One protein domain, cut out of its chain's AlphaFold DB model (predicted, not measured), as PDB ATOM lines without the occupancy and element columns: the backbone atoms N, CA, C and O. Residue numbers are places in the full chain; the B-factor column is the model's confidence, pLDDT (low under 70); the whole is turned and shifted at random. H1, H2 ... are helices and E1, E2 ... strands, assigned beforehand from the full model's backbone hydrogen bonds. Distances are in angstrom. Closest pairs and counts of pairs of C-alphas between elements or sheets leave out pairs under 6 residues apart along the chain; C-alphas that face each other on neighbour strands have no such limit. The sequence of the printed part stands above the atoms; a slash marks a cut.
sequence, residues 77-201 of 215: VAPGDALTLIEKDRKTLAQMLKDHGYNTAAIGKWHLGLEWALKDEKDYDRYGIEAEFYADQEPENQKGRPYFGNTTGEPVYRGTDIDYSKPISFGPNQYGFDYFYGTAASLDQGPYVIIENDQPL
ATOM      1  N   VAL A  77     -31.475 -37.941   5.136       87.69
ATOM      2  CA  VAL A  77     -32.042 -38.266   3.822       87.69
ATOM      3  C   VAL A  77     -31.752 -37.147   2.824       87.69
ATOM      4  O   VAL A  77     -31.449 -36.017   3.216       87.69
ATOM      5  N   ALA A  78     -31.802 -37.475   1.533       86.56
ATOM      6  CA  ALA A  78     -31.577 -36.502   0.475       86.56
ATOM      7  C   ALA A  78     -32.774 -35.541   0.354       86.56
ATOM      8  O   ALA A  78     -33.905 -36.014   0.311       86.56
ATOM      9  N   PRO A  79     -32.541 -34.225   0.218       83.06
ATOM     10  CA  PRO A  79     -33.565 -33.288  -0.237       83.06
ATOM     11  C   PRO A  79     -34.292 -33.740  -1.508       83.06
ATOM     12  O   PRO A  79     -33.691 -34.407  -2.353       83.06
ATOM     13  N   GLY A  80     -35.535 -33.291  -1.715       84.56
ATOM     14  CA  GLY A  80     -36.244 -33.522  -2.981       84.56
ATOM     15  C   GLY A  80     -35.594 -32.854  -4.193       84.56
ATOM     16  O   GLY A  80     -35.694 -33.359  -5.308       84.56
ATOM     17  N   ASP A  81     -34.862 -31.766  -3.983       84.50
ATOM     18  CA  ASP A  81     -34.120 -31.038  -5.012       84.50
ATOM     19  C   ASP A  81     -32.629 -31.432  -5.083       84.50
ATOM     20  O   ASP A  81     -31.847 -30.818  -5.813       84.50
ATOM     21  N   ALA A  82     -32.214 -32.468  -4.348       86.00
ATOM     22  CA  ALA A  82     -30.830 -32.923  -4.343       86.00
ATOM     23  C   ALA A  82     -30.404 -33.468  -5.709       86.00
ATOM     24  O   ALA A  82     -31.160 -34.190  -6.356       86.00
ATOM     25  N   LEU A  83     -29.137 -33.238  -6.073       89.12
ATOM     26  CA  LEU A  83     -28.496 -33.978  -7.163       89.12
ATOM     27  C   LEU A  83     -28.554 -35.484  -6.910       89.12
ATOM     28  O   LEU A  83     -28.632 -35.935  -5.760       89.12
ATOM     29  N   THR A  84     -28.429 -36.265  -7.977       92.88
ATOM     30  CA  THR A  84     -28.465 -37.723  -7.898       92.88
ATOM     31  C   THR A  84     -27.400 -38.277  -6.953       92.88
ATOM     32  O   THR A  84     -26.242 -37.846  -6.912       92.88
ATOM     33  N   LEU A  85     -27.812 -39.199  -6.087       93.88
ATOM     34  CA  LEU A  85     -26.944 -39.806  -5.082       93.88
ATOM     35  C   LEU A  85     -26.141 -40.979  -5.652       93.88
ATOM     36  O   LEU A  85     -25.014 -41.219  -5.219       93.88
ATOM     37  N   ILE A  86     -26.737 -41.721  -6.584       96.50
ATOM     38  CA  ILE A  86     -26.099 -42.849  -7.264       96.50
ATOM     39  C   ILE A  86     -25.116 -42.292  -8.300       96.50
ATOM     40  O   ILE A  86     -25.450 -41.373  -9.041       96.50
ATOM     41  N   GLU A  87     -23.900 -42.828  -8.376       95.31
ATOM     42  CA  GLU A  87     -22.942 -42.372  -9.389       95.31
ATOM     43  C   GLU A  87     -23.469 -42.672 -10.809       95.31
ATOM     44  O   GLU A  87     -24.108 -43.702 -11.022       95.31
ATOM     45  N   LYS A  88     -23.237 -41.790 -11.791       95.00
ATOM     46  CA  LYS A  88     -23.817 -41.936 -13.147       95.00
ATOM     47  C   LYS A  88     -23.403 -43.233 -13.854       95.00
ATOM     48  O   LYS A  88     -24.163 -43.768 -14.652       95.00
ATOM     49  N   ASP A  89     -22.210 -43.730 -13.552       94.94
ATOM     50  CA  ASP A  89     -21.625 -44.968 -14.075       94.94
ATOM     51  C   ASP A  89     -21.934 -46.202 -13.203       94.94
ATOM     52  O   ASP A  89     -21.530 -47.325 -13.521       94.94
ATOM     53  N   ARG A  90     -22.658 -46.031 -12.088       96.56
ATOM     54  CA  ARG A  90     -23.015 -47.130 -11.193       96.56
ATOM     55  C   ARG A  90     -24.136 -47.963 -11.795       96.56
ATOM     56  O   ARG A  90     -25.275 -47.516 -11.891       96.56
ATOM     57  N   LYS A  91     -23.828 -49.236 -12.041       97.81
ATOM     58  CA  LYS A  91     -24.835 -50.231 -12.405       97.81
ATOM     59  C   LYS A  91     -25.893 -50.401 -11.311       97.81
ATOM     60  O   LYS A  91     -25.542 -50.669 -10.159       97.81
ATOM     61  N   THR A  92     -27.164 -50.285 -11.683       98.56
ATOM     62  CA  THR A  92     -28.317 -50.493 -10.791       98.56
ATOM     63  C   THR A  92     -28.998 -51.846 -11.023       98.56
ATOM     64  O   THR A  92     -28.770 -52.515 -12.036       98.56
ATOM     65  N   LEU A  93     -29.890 -52.232 -10.106       98.38
ATOM     66  CA  LEU A  93     -30.787 -53.380 -10.245       98.38
ATOM     67  C   LEU A  93     -31.601 -53.306 -11.546       98.38
ATOM     68  O   LEU A  93     -31.719 -54.306 -12.247       98.38
ATOM     69  N   ALA A  94     -32.119 -52.127 -11.895       98.44
ATOM     70  CA  ALA A  94     -32.917 -51.942 -13.104       98.44
ATOM     71  C   ALA A  94     -32.074 -52.128 -14.376       98.44
ATOM     72  O   ALA A  94     -32.464 -52.895 -15.253       98.44
ATOM     73  N   GLN A  95     -30.876 -51.533 -14.446       98.56
ATOM     74  CA  GLN A  95     -29.951 -51.754 -15.567       98.56
ATOM     75  C   GLN A  95     -29.544 -53.227 -15.685       98.56
ATOM     76  O   GLN A  95     -29.530 -53.782 -16.778       98.56
ATOM     77  N   MET A  96     -29.271 -53.896 -14.559       98.31
ATOM     78  CA  MET A  96     -28.975 -55.330 -14.547       98.31
ATOM     79  C   MET A  96     -30.139 -56.163 -15.104       98.31
ATOM     80  O   MET A  96     -29.898 -57.077 -15.888       98.31
ATOM     81  N   LEU A  97     -31.384 -55.872 -14.720       98.19
ATOM     82  CA  LEU A  97     -32.561 -56.564 -15.252       98.19
ATOM     83  C   LEU A  97     -32.751 -56.279 -16.747       98.19
ATOM     84  O   LEU A  97     -33.005 -57.203 -17.522       98.19
ATOM     85  N   LYS A  98     -32.545 -55.033 -17.173       97.38
ATOM     86  CA  LYS A  98     -32.640 -54.621 -18.577       97.38
ATOM     87  C   LYS A  98     -31.623 -55.338 -19.470       97.38
ATOM     88  O   LYS A  98     -32.002 -55.847 -20.522       97.38
ATOM     89  N   ASP A  99     -30.383 -55.512 -19.007       97.25
ATOM     90  CA  ASP A  99     -29.363 -56.322 -19.702       97.25
ATOM     91  C   ASP A  99     -29.806 -57.779 -19.918       97.25
ATOM     92  O   ASP A  99     -29.334 -58.460 -20.827       97.25
ATOM     93  N   HIS A 100     -30.741 -58.263 -19.097       96.31
ATOM     94  CA  HIS A 100     -31.332 -59.593 -19.206       96.31
ATOM     95  C   HIS A 100     -32.707 -59.570 -19.886       96.31
ATOM     96  O   HIS A 100     -33.458 -60.538 -19.768       96.31
ATOM     97  N   GLY A 101     -33.039 -58.517 -20.637       96.44
ATOM     98  CA  GLY A 101     -34.236 -58.423 -21.475       96.44
ATOM     99  C   GLY A 101     -35.546 -58.275 -20.703       96.44
ATOM    100  O   GLY A 101     -36.571 -58.767 -21.170       96.44
ATOM    101  N   TYR A 102     -35.502 -57.671 -19.516       97.88
ATOM    102  CA  TYR A 102     -36.694 -57.239 -18.790       97.88
ATOM    103  C   TYR A 102     -37.071 -55.813 -19.193       97.88
ATOM    104  O   TYR A 102     -36.187 -54.974 -19.351       97.88
ATOM    105  N   ASN A 103     -38.374 -55.538 -19.263       98.12
ATOM    106  CA  ASN A 103     -38.890 -54.172 -19.217       98.12
ATOM    107  C   ASN A 103     -38.981 -53.736 -17.754       98.12
ATOM    108  O   ASN A 103     -39.441 -54.510 -16.906       98.12
ATOM    109  N   THR A 104     -38.552 -52.518 -17.451       98.69
ATOM    110  CA  THR A 104     -38.423 -52.036 -16.070       98.69
ATOM    111  C   THR A 104     -39.298 -50.810 -15.824       98.69
ATOM    112  O   THR A 104     -39.357 -49.886 -16.628       98.69
ATOM    113  N   ALA A 105     -39.967 -50.773 -14.673       98.69
ATOM    114  CA  ALA A 105     -40.762 -49.625 -14.251       98.69
ATOM    115  C   ALA A 105     -40.552 -49.338 -12.761       98.69
ATOM    116  O   ALA A 105     -40.417 -50.268 -11.963       98.69
ATOM    117  N   ALA A 106     -40.541 -48.058 -12.394       98.56
ATOM    118  CA  ALA A 106     -40.554 -47.599 -11.008       98.56
ATOM    119  C   ALA A 106     -41.755 -46.678 -10.781       98.56
ATOM    120  O   ALA A 106     -41.956 -45.717 -11.520       98.56
ATOM    121  N   ILE A 107     -42.555 -46.968  -9.753       98.56
ATOM    122  CA  ILE A 107     -43.760 -46.200  -9.431       98.56
ATOM    123  C   ILE A 107     -43.713 -45.800  -7.955       98.56
ATOM    124  O   ILE A 107     -43.505 -46.646  -7.085       98.56
ATOM    125  N   GLY A 108     -43.906 -44.512  -7.674       97.31
ATOM    126  CA  GLY A 108     -43.910 -43.940  -6.330       97.31
ATOM    127  C   GLY A 108     -42.637 -43.164  -5.986       97.31
ATOM    128  O   GLY A 108     -42.009 -42.535  -6.832       97.31
ATOM    129  N   LYS A 109     -42.267 -43.158  -4.703       97.38
ATOM    130  CA  LYS A 109     -41.190 -42.302  -4.183       97.38
ATOM    131  C   LYS A 109     -39.806 -42.726  -4.700       97.38
ATOM    132  O   LYS A 109     -39.395 -43.863  -4.479       97.38
ATOM    133  N   TRP A 110     -39.041 -41.801  -5.283       97.56
ATOM    134  CA  TRP A 110     -37.657 -42.047  -5.716       97.56
ATOM    135  C   TRP A 110     -36.633 -41.845  -4.586       97.56
ATOM    136  O   TRP A 110     -35.973 -42.790  -4.161       97.56
ATOM    137  N   HIS A 111     -36.541 -40.625  -4.051       95.69
ATOM    138  CA  HIS A 111     -35.736 -40.217  -2.888       95.69
ATOM    139  C   HIS A 111     -34.229 -40.527  -2.971       95.69
ATOM    140  O   HIS A 111     -33.580 -40.771  -1.950       95.69
ATOM    141  N   LEU A 112     -33.676 -40.498  -4.188       96.12
ATOM    142  CA  LEU A 112     -32.251 -40.693  -4.492       96.12
ATOM    143  C   LEU A 112     -31.645 -39.520  -5.282       96.12
ATOM    144  O   LEU A 112     -30.560 -39.658  -5.848       96.12
ATOM    145  N   GLY A 113     -32.329 -38.373  -5.294       93.19
ATOM    146  CA  GLY A 113     -31.935 -37.171  -6.029       93.19
ATOM    147  C   GLY A 113     -32.191 -37.255  -7.537       93.19
ATOM    148  O   GLY A 113     -32.340 -38.345  -8.098       93.19
ATOM    149  N   LEU A 114     -32.251 -36.087  -8.175       94.50
ATOM    150  CA  LEU A 114     -32.563 -35.865  -9.590       94.50
ATOM    151  C   LEU A 114     -31.724 -34.693 -10.124       94.50
ATOM    152  O   LEU A 114     -31.443 -33.744  -9.393       94.50
ATOM    153  N   GLU A 115     -31.338 -34.728 -11.399       93.88
ATOM    154  CA  GLU A 115     -30.690 -33.587 -12.069       93.88
ATOM    155  C   GLU A 115     -31.736 -32.702 -12.753       93.88
ATOM    156  O   GLU A 115     -31.988 -32.802 -13.957       93.88
ATOM    157  N   TRP A 116     -32.368 -31.852 -11.945       92.69
ATOM    158  CA  TRP A 116     -33.335 -30.847 -12.380       92.69
ATOM    159  C   TRP A 116     -32.725 -29.821 -13.340       92.69
ATOM    160  O   TRP A 116     -31.582 -29.399 -13.160       92.69
ATOM    161  N   ALA A 117     -33.517 -29.361 -14.309       92.38
ATOM    162  CA  ALA A 117     -33.213 -28.126 -15.017       92.38
ATOM    163  C   ALA A 117     -33.394 -26.937 -14.062       92.38
ATOM    164  O   ALA A 117     -34.379 -26.880 -13.323       92.38
ATOM    165  N   LEU A 118     -32.446 -26.003 -14.070       89.12
ATOM    166  CA  LEU A 118     -32.447 -24.847 -13.177       89.12
ATOM    167  C   LEU A 118     -32.647 -23.547 -13.958       89.12
ATOM    168  O   LEU A 118     -32.272 -23.449 -15.129       89.12
ATOM    169  N   LYS A 119     -33.243 -22.567 -13.286       86.94
ATOM    170  CA  LYS A 119     -33.260 -21.157 -13.676       86.94
ATOM    171  C   LYS A 119     -31.980 -20.480 -13.169       86.94
ATOM    172  O   LYS A 119     -31.360 -20.960 -12.221       86.94
ATOM    173  N   ASP A 120     -31.618 -19.346 -13.766       83.00
ATOM    174  CA  ASP A 120     -30.483 -18.534 -13.299       83.00
ATOM    175  C   ASP A 120     -30.784 -17.816 -11.965       83.00
ATOM    176  O   ASP A 120     -29.867 -17.400 -11.259       83.00
ATOM    177  N   GLU A 121     -32.066 -17.706 -11.599       81.31
ATOM    178  CA  GLU A 121     -32.555 -17.057 -10.382       81.31
ATOM    179  C   GLU A 121     -33.664 -17.870  -9.692       81.31
ATOM    180  O   GLU A 121     -34.307 -18.734 -10.297       81.31
ATOM    181  N   LYS A 122     -33.894 -17.588  -8.406       80.31
ATOM    182  CA  LYS A 122     -34.988 -18.177  -7.625       80.31
ATOM    183  C   LYS A 122     -36.268 -17.382  -7.843       80.31
ATOM    184  O   LYS A 122     -36.280 -16.166  -7.706       80.31
ATOM    185  N   ASP A 123     -37.356 -18.086  -8.117       81.81
ATOM    186  CA  ASP A 123     -38.669 -17.497  -8.386       81.81
ATOM    187  C   ASP A 123     -39.441 -17.239  -7.079       81.81
ATOM    188  O   ASP A 123     -40.463 -17.867  -6.808       81.81
ATOM    189  N   TYR A 124     -38.889 -16.391  -6.207       79.69
ATOM    190  CA  TYR A 124     -39.451 -16.120  -4.880       79.69
ATOM    191  C   TYR A 124     -40.847 -15.485  -4.947       79.69
ATOM    192  O   TYR A 124     -41.760 -15.953  -4.260       79.69
ATOM    193  N   ASP A 125     -41.025 -14.501  -5.831       80.25
ATOM    194  CA  ASP A 125     -42.282 -13.769  -6.024       80.25
ATOM    195  C   ASP A 125     -43.443 -14.709  -6.361       80.25
ATOM    196  O   ASP A 125     -44.528 -14.601  -5.785       80.25
ATOM    197  N   ARG A 126     -43.214 -15.694  -7.244       80.62
ATOM    198  CA  ARG A 126     -44.230 -16.691  -7.618       80.62
ATOM    199  C   ARG A 126     -44.762 -17.456  -6.415       80.62
ATOM    200  O   ARG A 126     -45.940 -17.803  -6.391       80.62
ATOM    201  N   TYR A 127     -43.901 -17.751  -5.449       76.69
ATOM    202  CA  TYR A 127     -44.270 -18.526  -4.269       76.69
ATOM    203  C   TYR A 127     -44.610 -17.649  -3.059       76.69
ATOM    204  O   TYR A 127     -44.804 -18.195  -1.973       76.69
ATOM    205  N   GLY A 128     -44.703 -16.324  -3.238       75.75
ATOM    206  CA  GLY A 128     -45.009 -15.377  -2.165       75.75
ATOM    207  C   GLY A 128     -43.944 -15.360  -1.068       75.75
ATOM    208  O   GLY A 128     -44.281 -15.276   0.112       75.75
ATOM    209  N   ILE A 129     -42.675 -15.528  -1.446       76.62
ATOM    210  CA  ILE A 129     -41.538 -15.507  -0.524       76.62
ATOM    211  C   ILE A 129     -40.890 -14.127  -0.606       76.62
ATOM    212  O   ILE A 129     -40.429 -13.719  -1.666       76.62
ATOM    213  N   GLU A 130     -40.802 -13.431   0.522       75.75
ATOM    214  CA  GLU A 130     -40.097 -12.149   0.612       75.75
ATOM    215  C   GLU A 130     -38.581 -12.393   0.543       75.75
ATOM    216  O   GLU A 130     -37.941 -12.693   1.552       75.75
ATOM    217  N   ALA A 131     -38.008 -12.310  -0.663       70.88
ATOM    218  CA  ALA A 131     -36.624 -12.700  -0.949       70.88
ATOM    219  C   ALA A 131     -35.602 -12.059   0.007       70.88
ATOM    220  O   ALA A 131     -34.657 -12.710   0.444       70.88
ATOM    221  N   GLU A 132     -35.819 -10.797   0.368       69.75
ATOM    222  CA  GLU A 132     -34.939  -9.983   1.213       69.75
ATOM    223  C   GLU A 132     -34.783 -10.527   2.638       69.75
ATOM    224  O   GLU A 132     -33.739 -10.329   3.252       69.75
ATOM    225  N   PHE A 133     -35.791 -11.237   3.152       62.97
ATOM    226  CA  PHE A 133     -35.752 -11.840   4.487       62.97
ATOM    227  C   PHE A 133     -34.931 -13.142   4.518       62.97
ATOM    228  O   PHE A 133     -34.561 -13.618   5.588       62.97
ATOM    229  N   TYR A 134     -34.655 -13.725   3.347       60.16
ATOM    230  CA  TYR A 134     -34.052 -15.055   3.219       60.16
ATOM    231  C   TYR A 134     -32.807 -15.091   2.320       60.16
ATOM    232  O   TYR A 134     -32.170 -16.138   2.203       60.16
ATOM    233  N   ALA A 135     -32.442 -13.972   1.691       57.16
ATOM    234  CA  ALA A 135     -31.306 -13.867   0.774       57.16
ATOM    235  C   ALA A 135     -29.950 -14.158   1.448       57.16
ATOM    236  O   ALA A 135     -28.994 -14.545   0.774       57.16
ATOM    237  N   ASP A 136     -29.863 -13.985   2.768       52.66
ATOM    238  CA  ASP A 136     -28.695 -14.230   3.619       52.66
ATOM    239  C   ASP A 136     -28.749 -15.571   4.376       52.66
ATOM    240  O   ASP A 136     -27.750 -15.988   4.964       52.66
ATOM    241  N   GLN A 137     -29.883 -16.279   4.317       56.03
ATOM    242  CA  GLN A 137     -30.075 -17.581   4.961       56.03
ATOM    243  C   GLN A 137     -29.658 -18.775   4.091       56.03
ATOM    244  O   GLN A 137     -29.773 -19.920   4.532       56.03
ATOM    245  N   GLU A 138     -29.152 -18.549   2.877       55.78
ATOM    246  CA  GLU A 138     -28.546 -19.607   2.065       55.78
ATOM    247  C   GLU A 138     -27.108 -19.850   2.548       55.78
ATOM    248  O   GLU A 138     -26.214 -19.058   2.226       55.78
ATOM    249  N   PRO A 139     -26.820 -20.922   3.313       53.34
ATOM    250  CA  PRO A 139     -25.445 -21.218   3.680       53.34
ATOM    251  C   PRO A 139     -24.598 -21.374   2.411       53.34
ATOM    252  O   PRO A 139     -25.043 -21.960   1.425       53.34
ATOM    253  N   GLU A 140     -23.355 -20.874   2.426       49.78
ATOM    254  CA  GLU A 140     -22.448 -20.867   1.259       49.78
ATOM    255  C   GLU A 140     -22.307 -22.242   0.573       49.78
ATOM    256  O   GLU A 140     -22.010 -22.323  -0.618       49.78
ATOM    257  N   ASN A 141     -22.570 -23.328   1.307       48.31
ATOM    258  CA  ASN A 141     -22.570 -24.707   0.824       48.31
ATOM    259  C   ASN A 141     -23.768 -25.094  -0.076       48.31
ATOM    260  O   ASN A 141     -23.784 -26.209  -0.597       48.31
ATOM    261  N   GLN A 142     -24.754 -24.212  -0.270       53.50
ATOM    262  CA  GLN A 142     -25.898 -24.419  -1.169       53.50
ATOM    263  C   GLN A 142     -25.660 -23.890  -2.589       53.50
ATOM    264  O   GLN A 142     -26.360 -24.316  -3.514       53.50
ATOM    265  N   LYS A 143     -24.629 -23.059  -2.813       53.25
ATOM    266  CA  LYS A 143     -24.248 -22.611  -4.162       53.25
ATOM    267  C   LYS A 143     -23.766 -23.807  -4.998       53.25
ATOM    268  O   LYS A 143     -22.632 -24.257  -4.862       53.25
ATOM    269  N   GLY A 144     -24.647 -24.332  -5.860       51.53
ATOM    270  CA  GLY A 144     -24.344 -25.401  -6.826       51.53
ATOM    271  C   GLY A 144     -24.713 -26.843  -6.426       51.53
ATOM    272  O   GLY A 144     -24.314 -27.751  -7.145       51.53
ATOM    273  N   ARG A 145     -25.482 -27.039  -5.333       58.06
ATOM    274  CA  ARG A 145     -26.097 -28.291  -4.791       58.06
ATOM    275  C   ARG A 145     -25.166 -29.513  -4.672       58.06
ATOM    276  O   ARG A 145     -24.784 -30.100  -5.677       58.06
ATOM    277  N   PRO A 146     -24.910 -30.058  -3.467       53.12
ATOM    278  CA  PRO A 146     -25.951 -30.726  -2.661       53.12
ATOM    279  C   PRO A 146     -25.806 -30.499  -1.138       53.12
ATOM    280  O   PRO A 146     -24.709 -30.232  -0.661       53.12
ATOM    281  N   TYR A 147     -26.857 -30.725  -0.331       57.03
ATOM    282  CA  TYR A 147     -26.709 -30.732   1.136       57.03
ATOM    283  C   TYR A 147     -27.418 -31.901   1.828       57.03
ATOM    284  O   TYR A 147     -28.543 -32.264   1.490       57.03
ATOM    285  N   PHE A 148     -26.739 -32.498   2.807       59.31
ATOM    286  CA  PHE A 148     -27.147 -33.730   3.470       59.31
ATOM    287  C   PHE A 148     -27.061 -33.585   4.989       59.31
ATOM    288  O   PHE A 148     -26.000 -33.752   5.586       59.31
ATOM    289  N   GLY A 149     -28.209 -33.260   5.583       52.12
ATOM    290  CA  GLY A 149     -28.396 -33.065   7.018       52.12
ATOM    291  C   GLY A 149     -29.047 -31.721   7.318       52.12
ATOM    292  O   GLY A 149     -28.352 -30.721   7.397       52.12
ATOM    293  N   ASN A 150     -30.368 -31.662   7.506       47.12
ATOM    294  CA  ASN A 150     -30.966 -30.469   8.112       47.12
ATOM    295  C   ASN A 150     -30.753 -30.535   9.634       47.12
ATOM    296  O   ASN A 150     -31.339 -31.388  10.297       47.12
ATOM    297  N   THR A 151     -29.907 -29.652  10.163       44.84
ATOM    298  CA  THR A 151     -29.781 -29.344  11.600       44.84
ATOM    299  C   THR A 151     -30.036 -27.865  11.894       44.84
ATOM    300  O   THR A 151     -29.829 -27.443  13.026       44.84
ATOM    301  N   THR A 152     -30.425 -27.054  10.905       48.34
ATOM    302  CA  THR A 152     -30.366 -25.590  11.049       48.34
ATOM    303  C   THR A 152     -31.654 -24.963  11.560       48.34
ATOM    304  O   THR A 152     -31.592 -23.841  12.032       48.34
ATOM    305  N   GLY A 153     -32.803 -25.648  11.519       49.84
ATOM    306  CA  GLY A 153     -34.069 -25.087  12.023       49.84
ATOM    307  C   GLY A 153     -34.621 -23.893  11.224       49.84
ATOM    308  O   GLY A 153     -35.739 -23.471  11.489       49.84
ATOM    309  N   GLU A 154     -33.881 -23.404  10.227       50.25
ATOM    310  CA  GLU A 154     -34.265 -22.317   9.322       50.25
ATOM    311  C   GLU A 154     -34.986 -22.846   8.059       50.25
ATOM    312  O   GLU A 154     -34.672 -23.952   7.587       50.25
ATOM    313  N   PRO A 155     -35.936 -22.085   7.479       52.78
ATOM    314  CA  PRO A 155     -36.636 -22.479   6.262       52.78
ATOM    315  C   PRO A 155     -35.717 -22.409   5.034       52.78
ATOM    316  O   PRO A 155     -35.204 -21.358   4.673       52.78
ATOM    317  N   VAL A 156     -35.556 -23.539   4.338       59.31
ATOM    318  CA  VAL A 156     -34.892 -23.601   3.025       59.31
ATOM    319  C   VAL A 156     -35.963 -23.780   1.950       59.31
ATOM    320  O   VAL A 156     -36.629 -24.818   1.904       59.31
ATOM    321  N   TYR A 157     -36.120 -22.793   1.066       67.06
ATOM    322  CA  TYR A 157     -37.124 -22.809  -0.005       67.06
ATOM    323  C   TYR A 157     -36.650 -23.616  -1.217       67.06
ATOM    324  O   TYR A 157     -36.218 -23.080  -2.242       67.06
ATOM    325  N   ARG A 158     -36.718 -24.941  -1.068       73.88
ATOM    326  CA  ARG A 158     -36.280 -25.923  -2.065       73.88
ATOM    327  C   ARG A 158     -37.146 -25.890  -3.316       73.88
ATOM    328  O   ARG A 158     -38.372 -25.926  -3.236       73.88
ATOM    329  N   GLY A 159     -36.485 -25.897  -4.468       79.88
ATOM    330  CA  GLY A 159     -37.135 -25.965  -5.774       79.88
ATOM    331  C   GLY A 159     -37.643 -24.638  -6.341       79.88
ATOM    332  O   GLY A 159     -38.321 -24.661  -7.368       79.88
ATOM    333  N   THR A 160     -37.318 -23.500  -5.726       83.44
ATOM    334  CA  THR A 160     -37.657 -22.157  -6.244       83.44
ATOM    335  C   THR A 160     -36.845 -21.764  -7.482       83.44
ATOM    336  O   THR A 160     -37.302 -20.988  -8.315       83.44
ATOM    337  N   ASP A 161     -35.667 -22.350  -7.636       83.88
ATOM    338  CA  ASP A 161     -34.722 -22.237  -8.752       83.88
ATOM    339  C   ASP A 161     -34.885 -23.351  -9.804       83.88
ATOM    340  O   ASP A 161     -34.101 -23.425 -10.746       83.88
ATOM    341  N   ILE A 162     -35.871 -24.244  -9.669       88.81
ATOM    342  CA  ILE A 162     -36.118 -25.307 -10.658       88.81
ATOM    343  C   ILE A 162     -36.984 -24.772 -11.804       88.81
ATOM    344  O   ILE A 162     -38.018 -24.133 -11.597       88.81
ATOM    345  N   ASP A 163     -36.585 -25.092 -13.032       91.69
ATOM    346  CA  ASP A 163     -37.388 -24.890 -14.234       91.69
ATOM    347  C   ASP A 163     -38.246 -26.134 -14.507       91.69
ATOM    348  O   ASP A 163     -37.861 -27.035 -15.252       91.69
ATOM    349  N   TYR A 164     -39.431 -26.188 -13.889       92.62
ATOM    350  CA  TYR A 164     -40.377 -27.305 -14.029       92.62
ATOM    351  C   TYR A 164     -40.973 -27.454 -15.436       92.62
ATOM    352  O   TYR A 164     -41.667 -28.433 -15.688       92.62
ATOM    353  N   SER A 165     -40.730 -26.503 -16.346       92.75
ATOM    354  CA  SER A 165     -41.170 -26.618 -17.743       92.75
ATOM    355  C   SER A 165     -40.247 -27.499 -18.592       92.75
ATOM    356  O   SER A 165     -40.565 -27.802 -19.743       92.75
ATOM    357  N   LYS A 166     -39.093 -27.896 -18.043       95.50
ATOM    358  CA  LYS A 166     -38.067 -28.679 -18.730       95.50
ATOM    359  C   LYS A 166     -37.943 -30.093 -18.150       95.50
ATOM    360  O   LYS A 166     -38.178 -30.287 -16.955       95.50
ATOM    361  N   PRO A 167     -37.492 -31.065 -18.967       96.88
ATOM    362  CA  PRO A 167     -37.154 -32.393 -18.480       96.88
ATOM    363  C   PRO A 167     -36.100 -32.363 -17.376       96.88
ATOM    364  O   PRO A 167     -35.147 -31.578 -17.406       96.88
ATOM    365  N   ILE A 168     -36.201 -33.334 -16.477       96.44
ATOM    366  CA  ILE A 168     -35.100 -33.787 -15.636       96.44
ATOM    367  C   ILE A 168     -34.028 -34.386 -16.550       96.44
ATOM    368  O   ILE A 168     -34.268 -35.328 -17.299       96.44
ATOM    369  N   SER A 169     -32.815 -33.851 -16.468       95.12
ATOM    370  CA  SER A 169     -31.709 -34.260 -17.340       95.12
ATOM    371  C   SER A 169     -31.114 -35.626 -16.975       95.12
ATOM    372  O   SER A 169     -30.550 -36.310 -17.833       95.12
ATOM    373  N   PHE A 170     -31.245 -36.044 -15.712       97.19
ATOM    374  CA  PHE A 170     -30.774 -37.342 -15.236       97.19
ATOM    375  C   PHE A 170     -31.561 -37.816 -14.006       97.19
ATOM    376  O   PHE A 170     -31.660 -37.108 -13.000       97.19
ATOM    377  N   GLY A 171     -32.084 -39.040 -14.058       97.25
ATOM    378  CA  GLY A 171     -32.915 -39.609 -13.000       97.25
ATOM    379  C   GLY A 171     -33.227 -41.099 -13.201       97.25
ATOM    380  O   GLY A 171     -32.401 -41.829 -13.757       97.25
ATOM    381  N   PRO A 172     -34.398 -41.582 -12.733       98.25
ATOM    382  CA  PRO A 172     -34.792 -42.992 -12.785       98.25
ATOM    383  C   PRO A 172     -34.611 -43.641 -14.160       98.25
ATOM    384  O   PRO A 172     -34.100 -44.761 -14.243       98.25
ATOM    385  N   ASN A 173     -34.954 -42.929 -15.238       98.00
ATOM    386  CA  ASN A 173     -34.836 -43.471 -16.587       98.00
ATOM    387  C   ASN A 173     -33.378 -43.748 -16.986       98.00
ATOM    388  O   ASN A 173     -33.063 -44.826 -17.497       98.00
ATOM    389  N   GLN A 174     -32.453 -42.836 -16.671       98.06
ATOM    390  CA  GLN A 174     -31.017 -43.042 -16.900       98.06
ATOM    391  C   GLN A 174     -30.436 -44.133 -15.982       98.06
ATOM    392  O   GLN A 174     -29.511 -44.849 -16.375       98.06
ATOM    393  N   TYR A 175     -31.036 -44.351 -14.808       98.38
ATOM    394  CA  TYR A 175     -30.741 -45.493 -13.935       98.38
ATOM    395  C   TYR A 175     -31.401 -46.807 -14.367       98.38
ATOM    396  O   TYR A 175     -31.369 -47.777 -13.609       98.38
ATOM    397  N   GLY A 176     -31.931 -46.882 -15.590       98.06
ATOM    398  CA  GLY A 176     -32.334 -48.126 -16.240       98.06
ATOM    399  C   GLY A 176     -33.798 -48.501 -16.090       98.06
ATOM    400  O   GLY A 176     -34.128 -49.637 -16.421       98.06
ATOM    401  N   PHE A 177     -34.655 -47.599 -15.605       98.56
ATOM    402  CA  PHE A 177     -36.106 -47.777 -15.669       98.56
ATOM    403  C   PHE A 177     -36.645 -47.319 -17.033       98.56
ATOM    404  O   PHE A 177     -36.415 -46.187 -17.444       98.56
ATOM    405  N   ASP A 178     -37.361 -48.177 -17.755       98.62
ATOM    406  CA  ASP A 178     -38.017 -47.785 -19.012       98.62
ATOM    407  C   ASP A 178     -39.196 -46.837 -18.761       98.62
ATOM    408  O   ASP A 178     -39.478 -45.977 -19.591       98.62
ATOM    409  N   TYR A 179     -39.841 -46.964 -17.598       98.81
ATOM    410  CA  TYR A 179     -40.922 -46.090 -17.152       98.81
ATOM    411  C   TYR A 179     -40.725 -45.625 -15.707       98.81
ATOM    412  O   TYR A 179     -40.360 -46.416 -14.830       98.81
ATOM    413  N   PHE A 180     -41.021 -44.355 -15.441       98.75
ATOM    414  CA  PHE A 180     -41.094 -43.815 -14.086       98.75
ATOM    415  C   PHE A 180     -42.380 -43.014 -13.891       98.75
ATOM    416  O   PHE A 180     -42.749 -42.232 -14.756       98.75
ATOM    417  N   TYR A 181     -43.038 -43.183 -12.748       98.50
ATOM    418  CA  TYR A 181     -44.140 -42.319 -12.326       98.50
ATOM    419  C   TYR A 181     -44.074 -42.102 -10.820       98.50
ATOM    420  O   TYR A 181     -44.251 -43.052 -10.053       98.50
ATOM    421  N   GLY A 182     -43.836 -40.879 -10.357       96.75
ATOM    422  CA  GLY A 182     -43.808 -40.633  -8.919       96.75
ATOM    423  C   GLY A 182     -43.172 -39.326  -8.486       96.75
ATOM    424  O   GLY A 182     -43.181 -38.344  -9.216       96.75
ATOM    425  N   THR A 183     -42.656 -39.310  -7.258       95.25
ATOM    426  CA  THR A 183     -42.148 -38.098  -6.599       95.25
ATOM    427  C   THR A 183     -40.642 -38.158  -6.384       95.25
ATOM    428  O   THR A 183     -40.049 -39.225  -6.187       95.25
ATOM    429  N   ALA A 184     -40.015 -36.983  -6.356       92.88
ATOM    430  CA  ALA A 184     -38.580 -36.845  -6.133       92.88
ATOM    431  C   ALA A 184     -38.140 -37.291  -4.733       92.88
ATOM    432  O   ALA A 184     -37.102 -37.940  -4.591       92.88
ATOM    433  N   ALA A 185     -38.939 -36.989  -3.708       90.62
ATOM    434  CA  ALA A 185     -38.692 -37.360  -2.321       90.62
ATOM    435  C   ALA A 185     -40.012 -37.564  -1.559       90.62
ATOM    436  O   ALA A 185     -41.047 -37.889  -2.147       90.62
ATOM    437  N   SER A 186     -39.925 -37.489  -0.232       85.62
ATOM    438  CA  SER A 186     -41.061 -37.629   0.672       85.62
ATOM    439  C   SER A 186     -42.054 -36.474   0.504       85.62
ATOM    440  O   SER A 186     -41.672 -35.392   0.069       85.62
ATOM    441  N   LEU A 187     -43.327 -36.705   0.832       82.62
ATOM    442  CA  LEU A 187     -44.415 -35.732   0.628       82.62
ATOM    443  C   LEU A 187     -44.350 -34.517   1.570       82.62
ATOM    444  O   LEU A 187     -45.163 -33.611   1.452       82.62
ATOM    445  N   ASP A 188     -43.384 -34.498   2.482       75.38
ATOM    446  CA  ASP A 188     -43.014 -33.394   3.371       75.38
ATOM    447  C   ASP A 188     -41.715 -32.686   2.932       75.38
ATOM    448  O   ASP A 188     -41.215 -31.807   3.630       75.38
ATOM    449  N   GLN A 189     -41.139 -33.073   1.787       77.50
ATOM    450  CA  GLN A 189     -39.932 -32.468   1.235       77.50
ATOM    451  C   GLN A 189     -40.161 -31.961  -0.187       77.50
ATOM    452  O   GLN A 189     -40.322 -32.741  -1.125       77.50
ATOM    453  N   GLY A 190     -40.083 -30.639  -0.350       75.62
ATOM    454  CA  GLY A 190     -40.115 -30.002  -1.663       75.62
ATOM    455  C   GLY A 190     -38.985 -30.501  -2.589       75.62
ATOM    456  O   GLY A 190     -37.899 -30.851  -2.107       75.62
ATOM    457  N   PRO A 191     -39.218 -30.520  -3.913       83.00
ATOM    458  CA  PRO A 191     -40.405 -29.999  -4.591       83.00
ATOM    459  C   PRO A 191     -41.569 -31.006  -4.669       83.00
ATOM    460  O   PRO A 191     -41.369 -32.196  -4.919       83.00
ATOM    461  N   TYR A 192     -42.802 -30.515  -4.497       85.19
ATOM    462  CA  TYR A 192     -44.035 -31.317  -4.479       85.19
ATOM    463  C   TYR A 192     -44.630 -31.496  -5.880       85.19
ATOM    464  O   TYR A 192     -45.695 -30.968  -6.204       85.19
ATOM    465  N   VAL A 193     -43.926 -32.238  -6.729       89.81
ATOM    466  CA  VAL A 193     -44.326 -32.462  -8.121       89.81
ATOM    467  C   VAL A 193     -44.372 -33.952  -8.450       89.81
ATOM    468  O   VAL A 193     -43.502 -34.719  -8.026       89.81
ATOM    469  N   ILE A 194     -45.397 -34.360  -9.202       94.44
ATOM    470  CA  ILE A 194     -45.428 -35.675  -9.845       94.44
ATOM    471  C   ILE A 194     -44.635 -35.601 -11.144       94.44
ATOM    472  O   ILE A 194     -44.792 -34.676 -11.939       94.44
ATOM    473  N   ILE A 195     -43.797 -36.605 -11.350       96.69
ATOM    474  CA  ILE A 195     -42.949 -36.776 -12.517       96.69
ATOM    475  C   ILE A 195     -43.428 -38.017 -13.261       96.69
ATOM    476  O   ILE A 195     -43.610 -39.067 -12.641       96.69
ATOM    477  N   GLU A 196     -43.570 -37.912 -14.577       98.25
ATOM    478  CA  GLU A 196     -43.717 -39.053 -15.474       98.25
ATOM    479  C   GLU A 196     -42.523 -39.104 -16.428       98.25
ATOM    480  O   GLU A 196     -42.256 -38.170 -17.184       98.25
ATOM    481  N   ASN A 197     -41.781 -40.208 -16.371       98.25
ATOM    482  CA  ASN A 197     -40.456 -40.375 -16.955       98.25
ATOM    483  C   ASN A 197     -39.499 -39.268 -16.494       98.25
ATOM    484  O   ASN A 197     -39.068 -39.258 -15.340       98.25
ATOM    485  N   ASP A 198     -39.189 -38.328 -17.378       97.44
ATOM    486  CA  ASP A 198     -38.343 -37.175 -17.109       97.44
ATOM    487  C   ASP A 198     -39.130 -35.863 -17.019       97.44
ATOM    488  O   ASP A 198     -38.534 -34.828 -16.737       97.44
ATOM    489  N   GLN A 199     -40.451 -35.881 -17.215       97.38
ATOM    490  CA  GLN A 199     -41.271 -34.675 -17.249       97.38
ATOM    491  C   GLN A 199     -41.982 -34.436 -15.918       97.38
ATOM    492  O   GLN A 199     -42.747 -35.293 -15.464       97.38
ATOM    493  N   PRO A 200     -41.818 -33.255 -15.308       95.06
ATOM    494  CA  PRO A 200     -42.757 -32.773 -14.304       95.06
ATOM    495  C   PRO A 200     -44.139 -32.602 -14.953       95.06
ATOM    496  O   PRO A 200     -44.270 -31.922 -15.969       95.06
ATOM    497  N   LEU A 201     -45.178 -33.221 -14.391       93.06
ATOM    498  CA  LEU A 201     -46.519 -33.209 -14.996       93.06
ATOM    499  C   LEU A 201     -47.248 -31.873 -14.837       93.06
ATOM    500  O   LEU A 201     -48.155 -31.557 -15.604       93.06
TER     501      LEU A 201
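This is residues 77 to 201 of the 215 residues of the protein "Sulfatase domain-containing protein" of Aerococcus urinaehominis (UniProt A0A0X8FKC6). This domain has little regular structure: an elongated body mostly of loops, with a small sheet and H1 toward one end and a lobe of loops with the short H2 at the other. The 125 printed residues run H1, E1, H2, E2, E3, class mixed, with 24 in named elements. The mixed sheet has the order E1, E2, E3; the whole is compact, radius of gyration of the C-alphas 15.7 A, spanning 54 by 27 by 24 A.

Start at H1, residues 93 to 99, with every O i to N i+4 pair within hydrogen-bond range. E1, residues 105 to 109, is parallel to E2, residues 179 to 183, at 1 degrees; look for N 108 and O 181, 2.8 A apart. With H2, residues 131 to 134, too short for an O i to N i+4 pair, they form a strand-helix-strand unit, two parallel neighbour strands with a helix between, its crossover right-handed. E2 and E3, residues 194 to 196, form an antiparallel hairpin at 172 degrees, N 195 and O 182 being 2.8 A apart. H1 and H2 are apart, and neither is on the sheet.

Find C-alpha 93 at (-30.787, -53.380, -10.245); H1 runs 10.0 A from there. E1 measures 12.5 A, E2 13.3 A; E3 ends at C-alpha 196 (-43.717, -39.053, -15.474).

The printed part has no cut. Links E1 to H2 and H2 to E2 are long; residues 132 to 157 have pLDDT under 70.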